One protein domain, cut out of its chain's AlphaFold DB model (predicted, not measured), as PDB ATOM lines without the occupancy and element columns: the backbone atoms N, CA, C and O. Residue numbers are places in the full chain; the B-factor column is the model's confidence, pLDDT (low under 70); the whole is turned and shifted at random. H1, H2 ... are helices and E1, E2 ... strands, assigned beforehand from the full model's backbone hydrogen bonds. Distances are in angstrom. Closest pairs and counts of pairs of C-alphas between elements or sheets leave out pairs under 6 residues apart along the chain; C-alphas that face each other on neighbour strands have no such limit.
ATOM      1  N   LYS A   4      25.600 114.115 126.005       92.12
ATOM      2  CA  LYS A   4      24.941 115.421 126.070       92.12
ATOM      3  C   LYS A   4      23.513 115.260 126.574       92.12
ATOM      4  O   LYS A   4      22.769 114.429 126.048       92.12
ATOM      5  N   ILE A   5      23.144 116.060 127.568       92.81
ATOM      6  CA  ILE A   5      21.780 116.196 128.086       92.81
ATOM      7  C   ILE A   5      21.322 117.621 127.782       92.81
ATOM      8  O   ILE A   5      22.060 118.572 128.023       92.81
ATOM      9  N   ILE A   6      20.120 117.765 127.225       92.88
ATOM     10  CA  ILE A   6      19.530 119.069 126.903       92.88
ATOM     11  C   ILE A   6      18.242 119.211 127.710       92.88
ATOM     12  O   ILE A   6      17.294 118.448 127.507       92.88
ATOM     13  N   LEU A   7      18.216 120.181 128.620       93.62
ATOM     14  CA  LEU A   7      17.015 120.604 129.329       93.62
ATOM     15  C   LEU A   7      16.235 121.553 128.413       93.62
ATOM     16  O   LEU A   7      16.737 122.613 128.049       93.62
ATOM     17  N   GLN A   8      15.028 121.156 128.026       93.56
ATOM     18  CA  GLN A   8      14.170 121.880 127.083       93.56
ATOM     19  C   GLN A   8      12.747 121.979 127.630       93.56
ATOM     20  O   GLN A   8      12.346 121.152 128.444       93.56
ATOM     21  N   ASP A   9      11.964 122.950 127.161       92.00
ATOM     22  CA  ASP A   9      10.663 123.264 127.769       92.00
ATOM     23  C   ASP A   9       9.643 122.111 127.715       92.00
ATOM     24  O   ASP A   9       8.730 122.043 128.532       92.00
ATOM     25  N   THR A  10       9.800 121.184 126.768       92.19
ATOM     26  CA  THR A  10       8.923 120.015 126.600       92.19
ATOM     27  C   THR A  10       9.317 118.817 127.471       92.19
ATOM     28  O   THR A  10       8.728 117.745 127.327       92.19
ATOM     29  N   LEU A  11      10.344 118.949 128.316       92.94
ATOM     30  CA  LEU A  11      10.845 117.876 129.174       92.94
ATOM     31  C   LEU A  11       9.799 117.504 130.233       92.94
ATOM     32  O   LEU A  11       9.313 118.359 130.971       92.94
ATOM     33  N   ASN A  12       9.483 116.213 130.332       94.06
ATOM     34  CA  ASN A  12       8.630 115.661 131.386       94.06
ATOM     35  C   ASN A  12       9.441 114.807 132.380       94.06
ATOM     36  O   ASN A  12      10.621 114.520 132.173       94.06
ATOM     37  N   GLU A  13       8.792 114.359 133.453       94.38
ATOM     38  CA  GLU A  13       9.442 113.592 134.520       94.38
ATOM     39  C   GLU A  13      10.054 112.262 134.040       94.38
ATOM     40  O   GLU A  13      11.128 111.879 134.496       94.38
ATOM     41  N   GLN A  14       9.445 111.568 133.070       95.44
ATOM     42  CA  GLN A  14      10.025 110.326 132.538       95.44
ATOM     43  C   GLN A  14      11.318 110.587 131.762       95.44
ATOM     44  O   GLN A  14      12.263 109.801 131.849       95.44
ATOM     45  N   ASP A  15      11.380 111.690 131.015       95.19
ATOM     46  CA  ASP A  15      12.604 112.105 130.330       95.19
ATOM     47  C   ASP A  15      13.688 112.504 131.338       95.19
ATOM     48  O   ASP A  15      14.847 112.125 131.166       95.19
ATOM     49  N   PHE A  16      13.305 113.178 132.428       95.62
ATOM     50  CA  PHE A  16      14.206 113.502 133.535       95.62
ATOM     51  C   PHE A  16      14.847 112.241 134.134       95.62
ATOM     52  O   PHE A  16      16.069 112.166 134.266       95.62
ATOM     53  N   LEU A  17      14.040 111.217 134.424       94.88
ATOM     54  CA  LEU A  17      14.522 109.942 134.967       94.88
ATOM     55  C   LEU A  17      15.468 109.221 133.996       94.88
ATOM     56  O   LEU A  17      16.525 108.736 134.397       94.88
ATOM     57  N   ARG A  18      15.155 109.223 132.695       94.69
ATOM     58  CA  ARG A  18      16.054 108.675 131.661       94.69
ATOM     59  C   ARG A  18      17.381 109.431 131.585       94.69
ATOM     60  O   ARG A  18      18.410 108.844 131.252       94.69
ATOM     61  N   PHE A  19      17.376 110.735 131.845       95.00
ATOM     62  CA  PHE A  19      18.598 111.532 131.907       95.00
ATOM     63  C   PHE A  19      19.430 111.216 133.146       95.00
ATOM     64  O   PHE A  19      20.644 111.094 133.005       95.00
ATOM     65  N   ALA A  20      18.802 110.966 134.297       93.75
ATOM     66  CA  ALA A  20      19.495 110.467 135.485       93.75
ATOM     67  C   ALA A  20      20.160 109.099 135.228       93.75
ATOM     68  O   ALA A  20      21.317 108.883 135.583       93.75
ATOM     69  N   GLU A  21      19.493 108.187 134.514       93.25
ATOM     70  CA  GLU A  21      20.097 106.906 134.117       93.25
ATOM     71  C   GLU A  21      21.302 107.099 133.187       93.25
ATOM     72  O   GLU A  21      22.371 106.526 133.413       93.25
ATOM     73  N   LYS A  22      21.165 107.952 132.161       92.19
ATOM     74  CA  LYS A  22      22.291 108.323 131.289       92.19
ATOM     75  C   LYS A  22      23.418 108.979 132.078       92.19
ATOM     76  O   LYS A  22      24.578 108.768 131.722       92.19
ATOM     77  N   TRP A  23      23.088 109.741 133.121       92.88
ATOM     78  CA  TRP A  23      24.063 110.375 133.995       92.88
ATOM     79  C   TRP A  23      24.997 109.357 134.637       92.88
ATOM     80  O   TRP A  23      26.213 109.447 134.496       92.88
ATOM     81  N   GLN A  24      24.422 108.315 135.229       89.62
ATOM     82  CA  GLN A  24      25.189 107.260 135.893       89.62
ATOM     83  C   GLN A  24      25.995 106.383 134.921       89.62
ATOM     84  O   GLN A  24      27.007 105.796 135.297       89.62
ATOM     85  N   GLN A  25      25.565 106.274 133.661       90.19
ATOM     86  CA  GLN A  25      26.201 105.405 132.662       90.19
ATOM     87  C   GLN A  25      27.403 106.039 131.948       90.19
ATOM     88  O   GLN A  25      28.127 105.334 131.241       90.19
ATOM     89  N   ASN A  26      27.623 107.352 132.077       89.88
ATOM     90  CA  ASN A  26      28.651 108.059 131.317       89.88
ATOM     91  C   ASN A  26      29.664 108.744 132.237       89.88
ATOM     92  O   ASN A  26      29.313 109.445 133.174       89.88
ATOM     93  N   VAL A  27      30.948 108.601 131.902       84.25
ATOM     94  CA  VAL A  27      32.065 109.181 132.675       84.25
ATOM     95  C   VAL A  27      32.163 110.704 132.507       84.25
ATOM     96  O   VAL A  27      32.762 111.388 133.329       84.25
ATOM     97  N   SER A  28      31.616 111.250 131.419       88.25
ATOM     98  CA  SER A  28      31.659 112.682 131.123       88.25
ATOM     99  C   SER A  28      30.395 113.111 130.395       88.25
ATOM    100  O   SER A  28      30.017 112.508 129.383       88.25
ATOM    101  N   ILE A  29      29.749 114.149 130.926       90.50
ATOM    102  CA  ILE A  29      28.464 114.648 130.449       90.50
ATOM    103  C   ILE A  29      28.471 116.163 130.440       90.50
ATOM    104  O   ILE A  29      28.988 116.794 131.358       90.50
ATOM    105  N   ILE A  30      27.868 116.732 129.404       89.06
ATOM    106  CA  ILE A  30      27.554 118.154 129.327       89.06
ATOM    107  C   ILE A  30      26.037 118.298 129.451       89.06
ATOM    108  O   ILE A  30      25.293 117.691 128.673       89.06
ATOM    109  N   ILE A  31      25.595 119.095 130.424       91.06
ATOM    110  CA  ILE A  31      24.202 119.519 130.558       91.06
ATOM    111  C   ILE A  31      24.092 120.914 129.947       91.06
ATOM    112  O   ILE A  31      24.793 121.836 130.353       91.06
ATOM    113  N   GLU A  32      23.217 121.062 128.962       89.12
ATOM    114  CA  GLU A  32      22.850 122.354 128.391       89.12
ATOM    115  C   GLU A  32      21.384 122.651 128.695       89.12
ATOM    116  O   GLU A  32      20.560 121.739 128.788       89.12
ATOM    117  N   SER A  33      21.051 123.932 128.816       87.38
ATOM    118  CA  SER A  33      19.680 124.392 129.012       87.38
ATOM    119  C   SER A  33      19.262 125.291 127.856       87.38
ATOM    120  O   SER A  33      19.948 126.258 127.528       87.38
ATOM    121  N   THR A  34      18.123 124.974 127.247       89.81
ATOM    122  CA  THR A  34      17.410 125.831 126.291       89.81
ATOM    123  C   THR A  34      16.084 126.327 126.871       89.81
ATOM    124  O   THR A  34      15.198 126.729 126.120       89.81
ATOM    125  N   LEU A  35      15.943 126.295 128.202       90.00
ATOM    126  CA  LEU A  35      14.718 126.670 128.906       90.00
ATOM    127  C   LEU A  35      14.453 128.168 128.819       90.00
ATOM    128  O   LEU A  35      15.247 128.977 129.305       90.00
ATOM    129  N   GLN A  36      13.310 128.534 128.245       86.06
ATOM    130  CA  GLN A  36      12.917 129.936 128.075       86.06
ATOM    131  C   GLN A  36      11.746 130.322 128.974       86.06
ATOM    132  O   GLN A  36      11.686 131.452 129.458       86.06
ATOM    133  N   HIS A  37      10.829 129.390 129.230       89.00
ATOM    134  CA  HIS A  37       9.589 129.685 129.941       89.00
ATOM    135  C   HIS A  37       9.725 129.417 131.442       89.00
ATOM    136  O   HIS A  37      10.181 128.350 131.854       89.00
ATOM    137  N   ASN A  38       9.271 130.362 132.274       88.19
ATOM    138  CA  ASN A  38       9.324 130.224 133.735       88.19
ATOM    139  C   ASN A  38       8.581 128.979 134.236       88.19
ATOM    140  O   ASN A  38       9.073 128.303 135.134       88.19
ATOM    141  N   ASP A  39       7.447 128.631 133.627       90.94
ATOM    142  CA  ASP A  39       6.689 127.432 134.000       90.94
ATOM    143  C   ASP A  39       7.482 126.148 133.735       90.94
ATOM    144  O   ASP A  39       7.494 125.241 134.566       90.94
ATOM    145  N   ALA A  40       8.214 126.091 132.618       92.50
ATOM    146  CA  ALA A  40       9.083 124.965 132.300       92.50
ATOM    147  C   ALA A  40      10.299 124.900 133.235       92.50
ATOM    148  O   ALA A  40      10.622 123.827 133.747       92.50
ATOM    149  N   LYS A  41      10.928 126.048 133.528       94.88
ATOM    150  CA  LYS A  41      12.000 126.153 134.531       94.88
ATOM    151  C   LYS A  41      11.537 125.624 135.891       94.88
ATOM    152  O   LYS A  41      12.190 124.750 136.450       94.88
ATOM    153  N   ASN A  42      10.381 126.084 136.373       94.44
ATOM    154  CA  ASN A  42       9.781 125.631 137.630       94.44
ATOM    155  C   ASN A  42       9.480 124.128 137.613       94.44
ATOM    156  O   ASN A  42       9.753 123.436 138.588       94.44
ATOM    157  N   CYS A  43       8.939 123.609 136.509       94.94
ATOM    158  CA  CYS A  43       8.636 122.188 136.356       94.94
ATOM    159  C   CYS A  43       9.897 121.322 136.510       94.94
ATOM    160  O   CYS A  43       9.935 120.410 137.335       94.94
ATOM    161  N   ILE A  44      10.964 121.662 135.784       96.25
ATOM    162  CA  ILE A  44      12.227 120.912 135.807       96.25
ATOM    163  C   ILE A  44      12.947 121.068 137.142       96.25
ATOM    164  O   ILE A  44      13.461 120.085 137.678       96.25
ATOM    165  N   PHE A  45      12.942 122.274 137.708       96.94
ATOM    166  CA  PHE A  45      13.458 122.509 139.049       96.94
ATOM    167  C   PHE A  45      12.739 121.630 140.079       96.94
ATOM    168  O   PHE A  45      13.393 120.968 140.879       96.94
ATOM    169  N   ASN A  46      11.407 121.540 140.014       96.69
ATOM    170  CA  ASN A  46      10.620 120.698 140.914       96.69
ATOM    171  C   ASN A  46      10.914 119.204 140.735       96.69
ATOM    172  O   ASN A  46      10.970 118.481 141.734       96.69
ATOM    173  N   PHE A  47      11.146 118.736 139.503       96.94
ATOM    174  CA  PHE A  47      11.618 117.368 139.281       96.94
ATOM    175  C   PHE A  47      12.937 117.135 140.011       96.94
ATOM    176  O   PHE A  47      13.022 116.220 140.826       96.94
ATOM    177  N   ALA A  48      13.930 117.998 139.803       97.31
ATOM    178  CA  ALA A  48      15.222 117.866 140.461       97.31
ATOM    179  C   ALA A  48      15.093 117.924 141.995       97.31
ATOM    180  O   ALA A  48      15.560 117.034 142.704       97.31
ATOM    181  N   LEU A  49      14.350 118.898 142.523       97.38
ATOM    182  CA  LEU A  49      14.125 119.073 143.957       97.38
ATOM    183  C   LEU A  49      13.481 117.839 144.617       97.38
ATOM    184  O   LEU A  49      13.735 117.550 145.789       97.38
ATOM    185  N   ASN A  50      12.630 117.105 143.897       96.50
ATOM    186  CA  ASN A  50      12.003 115.877 144.392       96.50
ATOM    187  C   ASN A  50      12.930 114.658 144.380       96.50
ATOM    188  O   ASN A  50      12.671 113.717 145.129       96.50
ATOM    189  N   HIS A  51      14.009 114.702 143.600       95.75
ATOM    190  CA  HIS A  51      14.931 113.585 143.417       95.75
ATOM    191  C   HIS A  51      16.257 113.732 144.181       95.75
ATOM    192  O   HIS A  51      17.028 112.779 144.211       95.75
ATOM    193  N   ILE A  52      16.518 114.852 144.870       94.56
ATOM    194  CA  ILE A  52      17.650 114.963 145.818       94.56
ATOM    195  C   ILE A  52      17.586 113.814 146.851       94.56
ATOM    196  O   ILE A  52      16.514 113.611 147.444       94.56
ATOM    197  N   PRO A  53      18.693 113.092 147.136       92.19
ATOM    198  CA  PRO A  53      20.097 113.413 146.813       92.19
ATOM    199  C   PRO A  53      20.663 112.755 145.544       92.19
ATOM    200  O   PRO A  53      21.842 112.405 145.500       92.19
ATOM    201  N   ASP A  54      19.858 112.537 144.506       94.56
ATOM    202  CA  ASP A  54      20.395 112.078 143.225       94.56
ATOM    203  C   ASP A  54      21.393 113.094 142.637       94.56
ATOM    204  O   ASP A  54      21.107 114.285 142.529       94.56
ATOM    205  N   SER A  55      22.573 112.622 142.222       93.50
ATOM    206  CA  SER A  55      23.653 113.500 141.754       93.50
ATOM    207  C   SER A  55      23.311 114.260 140.470       93.50
ATOM    208  O   SER A  55      23.821 115.359 140.262       93.50
ATOM    209  N   PHE A  56      22.468 113.690 139.600       95.38
ATOM    210  CA  PHE A  56      22.005 114.406 138.412       95.38
ATOM    211  C   PHE A  56      21.018 115.502 138.810       95.38
ATOM    212  O   PHE A  56      21.130 116.628 138.330       95.38
ATOM    213  N   ALA A  57      20.102 115.205 139.732       96.69
ATOM    214  CA  ALA A  57      19.197 116.200 140.288       96.69
ATOM    215  C   ALA A  57      19.948 117.369 140.949       96.69
ATOM    216  O   ALA A  57      19.607 118.524 140.702       96.69
ATOM    217  N   GLU A  58      21.003 117.099 141.720       96.31
ATOM    218  CA  GLU A  58      21.838 118.157 142.303       96.31
ATOM    219  C   GLU A  58      22.536 119.002 141.229       96.31
ATOM    220  O   GLU A  58      22.463 120.227 141.290       96.31
ATOM    221  N   ALA A  59      23.113 118.378 140.195       94.56
ATOM    222  CA  ALA A  59      23.730 119.103 139.081       94.56
ATOM    223  C   ALA A  59      22.722 119.981 138.315       94.56
ATOM    224  O   ALA A  59      23.058 121.073 137.861       94.56
ATOM    225  N   VAL A  60      21.473 119.528 138.177       95.94
ATOM    226  CA  VAL A  60      20.402 120.341 137.589       95.94
ATOM    227  C   VAL A  60      20.061 121.525 138.495       95.94
ATOM    228  O   VAL A  60      19.914 122.636 137.995       95.94
ATOM    229  N   ILE A  61      19.961 121.327 139.811       96.38
ATOM    230  CA  ILE A  61      19.708 122.423 140.760       96.38
ATOM    231  C   ILE A  61      20.841 123.442 140.741       96.38
ATOM    232  O   ILE A  61      20.553 124.635 140.771       96.38
ATOM    233  N   ASP A  62      22.096 123.006 140.634       93.88
ATOM    234  CA  ASP A  62      23.251 123.901 140.520       93.88
ATOM    235  C   ASP A  62      23.103 124.877 139.342       93.88
ATOM    236  O   ASP A  62      23.310 126.078 139.513       93.88
ATOM    237  N   ILE A  63      22.608 124.413 138.188       92.56
ATOM    238  CA  ILE A  63      22.307 125.284 137.036       92.56
ATOM    239  C   ILE A  63      21.273 126.363 137.407       92.56
ATOM    240  O   ILE A  63      21.420 127.526 137.031       92.56
ATOM    241  N   PHE A  64      20.231 126.011 138.165       94.06
ATOM    242  CA  PHE A  64      19.229 126.981 138.630       94.06
ATOM    243  C   PHE A  64      19.750 127.892 139.746       94.06
ATOM    244  O   PHE A  64      19.290 129.028 139.867       94.06
ATOM    245  N   LEU A  65      20.701 127.427 140.563       93.50
ATOM    246  CA  LEU A  65      21.378 128.244 141.569       93.50
ATOM    247  C   LEU A  65      22.226 129.343 140.908       93.50
ATOM    248  O   LEU A  65      22.269 130.452 141.452       93.50
ATOM    249  N   GLU A  66      22.814 129.070 139.741       89.31
ATOM    250  CA  GLU A  66      23.557 130.040 138.922       89.31
ATOM    251  C   GLU A  66      22.653 131.034 138.166       89.31
ATOM    252  O   GLU A  66      23.060 132.177 137.941       89.31
ATOM    253  N   ASP A  67      21.419 130.648 137.821       88.69
ATOM    254  CA  ASP A  67      20.431 131.546 137.210       88.69
ATOM    255  C   ASP A  67      19.919 132.574 138.241       88.69
ATOM    256  O   ASP A  67      19.119 132.270 139.134       88.69
ATOM    257  N   SER A  68      20.399 133.819 138.128       82.25
ATOM    258  CA  SER A  68      20.038 134.911 139.040       82.25
ATOM    259  C   SER A  68      18.605 135.413 138.880       82.25
ATOM    260  O   SER A  68      18.103 136.076 139.793       82.25
ATOM    261  N   ASP A  69      17.975 135.130 137.741       86.69
ATOM    262  CA  ASP A  69      16.612 135.562 137.435       86.69
ATOM    263  C   ASP A  69      15.582 134.504 137.857       86.69
ATOM    264  O   ASP A  69      14.399 134.812 138.020       86.69
ATOM    265  N   PHE A  70      16.024 133.265 138.093       91.00
ATOM    266  CA  PHE A  70      15.178 132.211 138.635       91.00
ATOM    267  C   PHE A  70      14.877 132.457 140.117       91.00
ATOM    268  O   PHE A  70      15.784 132.602 140.940       91.00
ATOM    269  N   ILE A  71      13.596 132.484 140.480       89.81
ATOM    270  CA  ILE A  71      13.153 132.690 141.861       89.81
ATOM    271  C   ILE A  71      13.080 131.328 142.550       89.81
ATOM    272  O   ILE A  71      12.283 130.484 142.164       89.81
ATOM    273  N   MET A  72      13.882 131.145 143.599       92.38
ATOM    274  CA  MET A  72      13.770 130.007 144.513       92.38
ATOM    275  C   MET A  72      13.213 130.475 145.841       92.38
ATOM    276  O   MET A  72      13.619 131.528 146.341       92.38
ATOM    277  N   SER A  73      12.305 129.687 146.409       93.50
ATOM    278  CA  SER A  73      11.800 129.957 147.743       93.50
ATOM    279  C   SER A  73      12.804 129.521 148.809       93.50
ATOM    280  O   SER A  73      13.648 128.642 148.605       93.50
ATOM    281  N   ASP A  74      12.670 130.117 149.985       94.38
ATOM    282  CA  ASP A  74      13.388 129.700 151.184       94.38
ATOM    283  C   ASP A  74      13.126 128.220 151.521       94.38
ATOM    284  O   ASP A  74      14.028 127.520 151.976       94.38
ATOM    285  N   GLU A  75      11.916 127.713 151.255       95.50
ATOM    286  CA  GLU A  75      11.557 126.306 151.471       95.50
ATOM    287  C   GLU A  75      12.332 125.362 150.546       95.50
ATOM    288  O   GLU A  75      12.821 124.321 150.997       95.50
ATOM    289  N   ASP A  76      12.502 125.745 149.278       95.69
ATOM    290  CA  ASP A  76      13.275 124.973 148.304       95.69
ATOM    291  C   ASP A  76      14.744 124.910 148.715       95.69
ATOM    292  O   ASP A  76      15.331 123.830 148.803       95.69
ATOM    293  N   LEU A  77      15.320 126.065 149.062       95.56
ATOM    294  CA  LEU A  77      16.696 126.158 149.543       95.56
ATOM    295  C   LEU A  77      16.890 125.333 150.820       95.56
ATOM    296  O   LEU A  77      17.854 124.576 150.921       95.56
ATOM    297  N   LEU A  78      15.957 125.400 151.774       96.19
ATOM    298  CA  LEU A  78      15.998 124.578 152.986       96.19
ATOM    299  C   LEU A  78      15.927 123.080 152.676       96.19
ATOM    300  O   LEU A  78      16.609 122.290 153.335       96.19
ATOM    301  N   LYS A  79      15.129 122.664 151.688       96.06
ATOM    302  CA  LYS A  79      15.072 121.266 151.243       96.06
ATOM    303  C   LYS A  79      16.410 120.834 150.640       96.06
ATOM    304  O   LYS A  79      16.894 119.761 151.008       96.06
ATOM    305  N   CYS A  80      17.040 121.679 149.822       95.94
ATOM    306  CA  CYS A  80      18.379 121.440 149.287       95.94
ATOM    307  C   CYS A  80      19.433 121.331 150.397       95.94
ATOM    308  O   CYS A  80      20.191 120.371 150.412       95.94
ATOM    309  N   VAL A  81      19.446 122.236 151.382       95.56
ATOM    310  CA  VAL A  81      20.407 122.170 152.501       95.56
ATOM    311  C   VAL A  81      20.197 120.925 153.366       95.56
ATOM    312  O   VAL A  81      21.154 120.321 153.837       95.56
ATOM    313  N   ARG A  82      18.951 120.506 153.598       94.31
ATOM    314  CA  ARG A  82      18.669 119.355 154.471       94.31
ATOM    315  C   ARG A  82      18.950 118.009 153.817       94.31
ATOM    316  O   ARG A  82      19.288 117.067 154.526       94.31
ATOM    317  N   LYS A  83      18.722 117.899 152.508       95.56
ATOM    318  CA  LYS A  83      18.785 116.619 151.790       95.56
ATOM    319  C   LYS A  83      19.985 116.495 150.866       95.56
ATOM    320  O   LYS A  83      20.347 115.370 150.554       95.56
ATOM    321  N   GLY A  84      20.538 117.610 150.409       95.00
ATOM    322  CA  GLY A  84      21.594 117.626 149.411       95.00
ATOM    323  C   GLY A  84      22.978 117.364 149.976       95.00
ATOM    324  O   GLY A  84      23.217 117.439 151.185       95.00
ATOM    325  N   SER A  85      23.895 117.076 149.062       95.19
ATOM    326  CA  SER A  85      25.302 116.855 149.352       95.19
ATOM    327  C   SER A  85      26.015 118.116 149.849       95.19
ATOM    328  O   SER A  85      25.543 119.251 149.722       95.19
ATOM    329  N   ILE A  86      27.228 117.906 150.363       93.69
ATOM    330  CA  ILE A  86      28.174 118.980 150.687       93.69
ATOM    331  C   ILE A  86      28.420 119.864 149.450       93.69
ATOM    332  O   ILE A  86      28.525 121.082 149.580       93.69
ATOM    333  N   GLY A  87      28.473 119.271 148.250       93.62
ATOM    334  CA  GLY A  87      28.635 120.006 146.992       93.62
ATOM    335  C   GLY A  87      27.490 120.988 146.759       93.62
ATOM    336  O   GLY A  87      27.735 122.182 146.608       93.62
ATOM    337  N   LEU A  88      26.245 120.516 146.869       95.19
ATOM    338  CA  LEU A  88      25.064 121.366 146.708       95.19
ATOM    339  C   LEU A  88      25.016 122.494 147.751       95.19
ATOM    340  O   LEU A  88      24.695 123.641 147.434       95.19
ATOM    341  N   LYS A  89      25.387 122.206 149.006       95.50
ATOM    342  CA  LYS A  89      25.497 123.232 150.057       95.50
ATOM    343  C   LYS A  89      26.513 124.310 149.696       95.50
ATOM    344  O   LYS A  89      26.250 125.484 149.951       95.50
ATOM    345  N   GLN A  90      27.649 123.939 149.103       93.69
ATOM    346  CA  GLN A  90      28.638 124.905 148.620       93.69
ATOM    347  C   GLN A  90      28.066 125.762 147.490       93.69
ATOM    348  O   GLN A  90      28.193 126.983 147.551       93.69
ATOM    349  N   SER A  91      27.364 125.172 146.522       93.81
ATOM    350  CA  SER A  91      26.697 125.920 145.448       93.81
ATOM    351  C   SER A  91      25.703 126.954 145.992       93.81
ATOM    352  O   SER A  91      25.722 128.117 145.583       93.81
ATOM    353  N   ILE A  92      24.905 126.593 147.006       94.75
ATOM    354  CA  ILE A  92      23.971 127.518 147.680       94.75
ATOM    355  C   ILE A  92      24.705 128.701 148.329       94.75
ATOM    356  O   ILE A  92      24.202 129.827 148.290       94.75
ATOM    357  N   ARG A  93      25.897 128.477 148.901       92.81
ATOM    358  CA  ARG A  93      26.704 129.550 149.507       92.81
ATOM    359  C   ARG A  93      27.164 130.590 148.482       92.81
ATOM    360  O   ARG A  93      27.315 131.754 148.842       92.81
ATOM    361  N   TYR A  94      27.371 130.191 147.226       90.69
ATOM    362  CA  TYR A  94      27.777 131.101 146.150       90.69
ATOM    363  C   TYR A  94      26.608 131.817 145.472       90.69
ATOM    364  O   TYR A  94      26.815 132.825 144.788       90.69
ATOM    365  N   ARG A  95      25.371 131.348 145.679       90.06
ATOM    366  CA  ARG A  95      24.188 132.012 145.138       90.06
ATOM    367  C   ARG A  95      24.003 133.399 145.760       90.06
ATOM    368  O   ARG A  95      24.051 133.597 146.973       90.06
ATOM    369  N   LYS A  96      23.741 134.389 144.904       84.19
ATOM    370  CA  LYS A  96      23.447 135.761 145.336       84.19
ATOM    371  C   LYS A  96      22.117 135.803 146.094       84.19
ATOM    372  O   LYS A  96      21.141 135.202 145.661       84.19
ATOM    373  N   LYS A  97      22.059 136.617 147.153       84.44
ATOM    374  CA  LYS A  97      20.849 136.880 147.959       84.44
ATOM    375  C   LYS A  97      20.295 135.670 148.730       84.44
ATOM    376  O   LYS A  97      19.147 135.720 149.157       84.44
ATOM    377  N   THR A  98      21.086 134.622 148.953       90.75
ATOM    378  CA  THR A  98      20.709 133.554 149.890       90.75
ATOM    379  C   THR A  98      20.558 134.133 151.308       90.75
ATOM    380  O   THR A  98      21.468 134.830 151.770       90.75
ATOM    381  N   PRO A  99      19.440 133.882 152.017       93.38
ATOM    382  CA  PRO A  99      19.257 134.348 153.388       93.38
ATOM    383  C   PRO A  99      20.338 133.835 154.347       93.38
ATOM    384  O   PRO A  99      20.743 132.675 154.277       93.38
ATOM    385  N   GLN A 100      20.752 134.677 155.300       93.94
ATOM    386  CA  GLN A 100      21.845 134.350 156.227       93.94
ATOM    387  C   GLN A 100      21.585 133.066 157.022       93.94
ATOM    388  O   GLN A 100      22.476 132.236 157.145       93.94
ATOM    389  N   TYR A 101      20.355 132.854 157.493       95.38
ATOM    390  CA  TYR A 101      20.026 131.655 158.262       95.38
ATOM    391  C   TYR A 101      20.174 130.359 157.438       95.38
ATOM    392  O   TYR A 101      20.459 129.308 158.001       95.38
ATOM    393  N   ILE A 102      20.010 130.418 156.108       95.75
ATOM    394  CA  ILE A 102      20.260 129.282 155.206       95.75
ATOM    395  C   ILE A 102      21.766 129.071 155.037       95.75
ATOM    396  O   ILE A 102      22.230 127.936 155.097       95.75
ATOM    397  N   LEU A 103      22.537 130.153 154.887       95.12
ATOM    398  CA  LEU A 103      24.002 130.082 154.834       95.12
ATOM    399  C   LEU A 103      24.586 129.479 156.114       95.12
ATOM    400  O   LEU A 103      25.481 128.637 156.039       95.12
ATOM    401  N   ASP A 104      24.054 129.860 157.274       95.25
ATOM    402  CA  ASP A 104      24.460 129.313 158.566       95.25
ATOM    403  C   ASP A 104      24.213 127.800 158.616       95.25
ATOM    404  O   ASP A 104      25.107 127.054 159.005       95.25
ATOM    405  N   LEU A 105      23.053 127.329 158.139       94.69
ATOM    406  CA  LEU A 105      22.754 125.896 158.029       94.69
ATOM    407  C   LEU A 105      23.690 125.174 157.054       94.69
ATOM    408  O   LEU A 105      24.103 124.051 157.335       94.69
ATOM    409  N   CYS A 106      24.065 125.799 155.933       93.25
ATOM    410  CA  CYS A 106      25.066 125.221 155.039       93.25
ATOM    411  C   CYS A 106      26.407 125.033 155.752       93.25
ATOM    412  O   CYS A 106      27.119 124.099 155.409       93.25
ATOM    413  N   ASN A 107      26.770 125.909 156.692       88.75
ATOM    414  CA  ASN A 107      28.052 125.899 157.407       88.75
ATOM    415  C   ASN A 107      28.092 124.952 158.621       88.75
ATOM    416  O   ASN A 107      29.155 124.804 159.218       88.75
ATOM    417  N   GLN A 108      26.974 124.329 159.000       81.75
ATOM    418  CA  GLN A 108      26.866 123.442 160.169       81.75
ATOM    419  C   GLN A 108      27.363 122.002 159.919       81.75
ATOM    420  O   GLN A 108      26.785 121.052 160.440       81.75
TER     421      GLN A 108
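This is residues 4 to 108 of the 109 residues of an uncharacterized protein of Gilliamella sp. Pas-s25 (UniProt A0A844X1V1). The chain is wound in stacked turns: a two-stranded sheet, E1 and E2, shares one end with helix H1, the helical hairpin of H2 and H3 comes next, then the hairpin of H4 and H5, and H6 closes the other end. H2 and H4 make one side of the stack and H3 and H5 the other, while H1 crosses the H2-H3 layer steeply. The printed part has 105 residues with six named helices and two named strands, in the order E1 H1 E2 H2 H3 H4 H5 H6; the sheet is E1 = E2, parallel, and the class is mostly helix. It is compact, with a radius of gyration of the C-alphas of 13.4 A and spans of 35 by 29 by 19 A.

E1, residues 4 to 7, H1, residues 13 to 25, and E2, residues 29 to 33, form a strand-helix-strand unit, two parallel neighbour strands with a helix between, with a right-handed crossover. E1 and E2 run at 25 degrees, with N 5 and O 30 at 2.9 A and N 7 and O 32 at 2.8 A, within hydrogen-bond range. H2, residues 38 to 51, touches H1 with residues 44 to 47 alone, at a steep tilt of 55 degrees; the closest C-alphas, of Glu 13 and Phe 47, are 6.5 A apart. H3, residues 55 to 66, forms a hairpin with H2 at 39 degrees, the closest C-alphas being those of Ala 48 and Ala 57, 4.3 A apart. H3 and E2 are near each other. H4, residues 74 to 83, only just touches H2, with 3 pairs of C-alphas within 8 A, the closest Leu 49 and Cys 80 at 7.2 A. H5, residues 86 to 94, touches H3 at a shallow tilt of 6 degrees, the same way, with the C-alphas of Glu 58 and Leu 88 closest at 6.3 A. H4 and H5 form a hairpin, the C-alphas of Val 81 and Lys 89 closest at 5.7 A. H6, residues 100 to 106, forms a hairpin with H5, the C-alphas of Lys 89 and Cys 106 closest at 5.4 A. In H1 to H6 every O i to N i+4 pair is within hydrogen-bond range.

E1 begins at C-alpha 4, (24.941, 115.421, 126.070), and is 10.0 A long; H1 is 18.7 A, E2 13.2 A, H2 20.1 A and H3 16.8 A. H4 begins at C-alpha 74, (13.388, 129.700, 151.184), and is 14.2 A; H5 is 12.9 A. H6, 9.8 A, ends at C-alpha 106, (25.066, 125.221, 155.039).

The C-alphas of Thr 10 and Gln 108 are the two farthest apart, 38.2 A. The printed part has no cut. The link from H3 to H4 is short, the other links are tight, and no link is long. The mean pLDDT of the printed part is 92.9, and no printed residue is under 70.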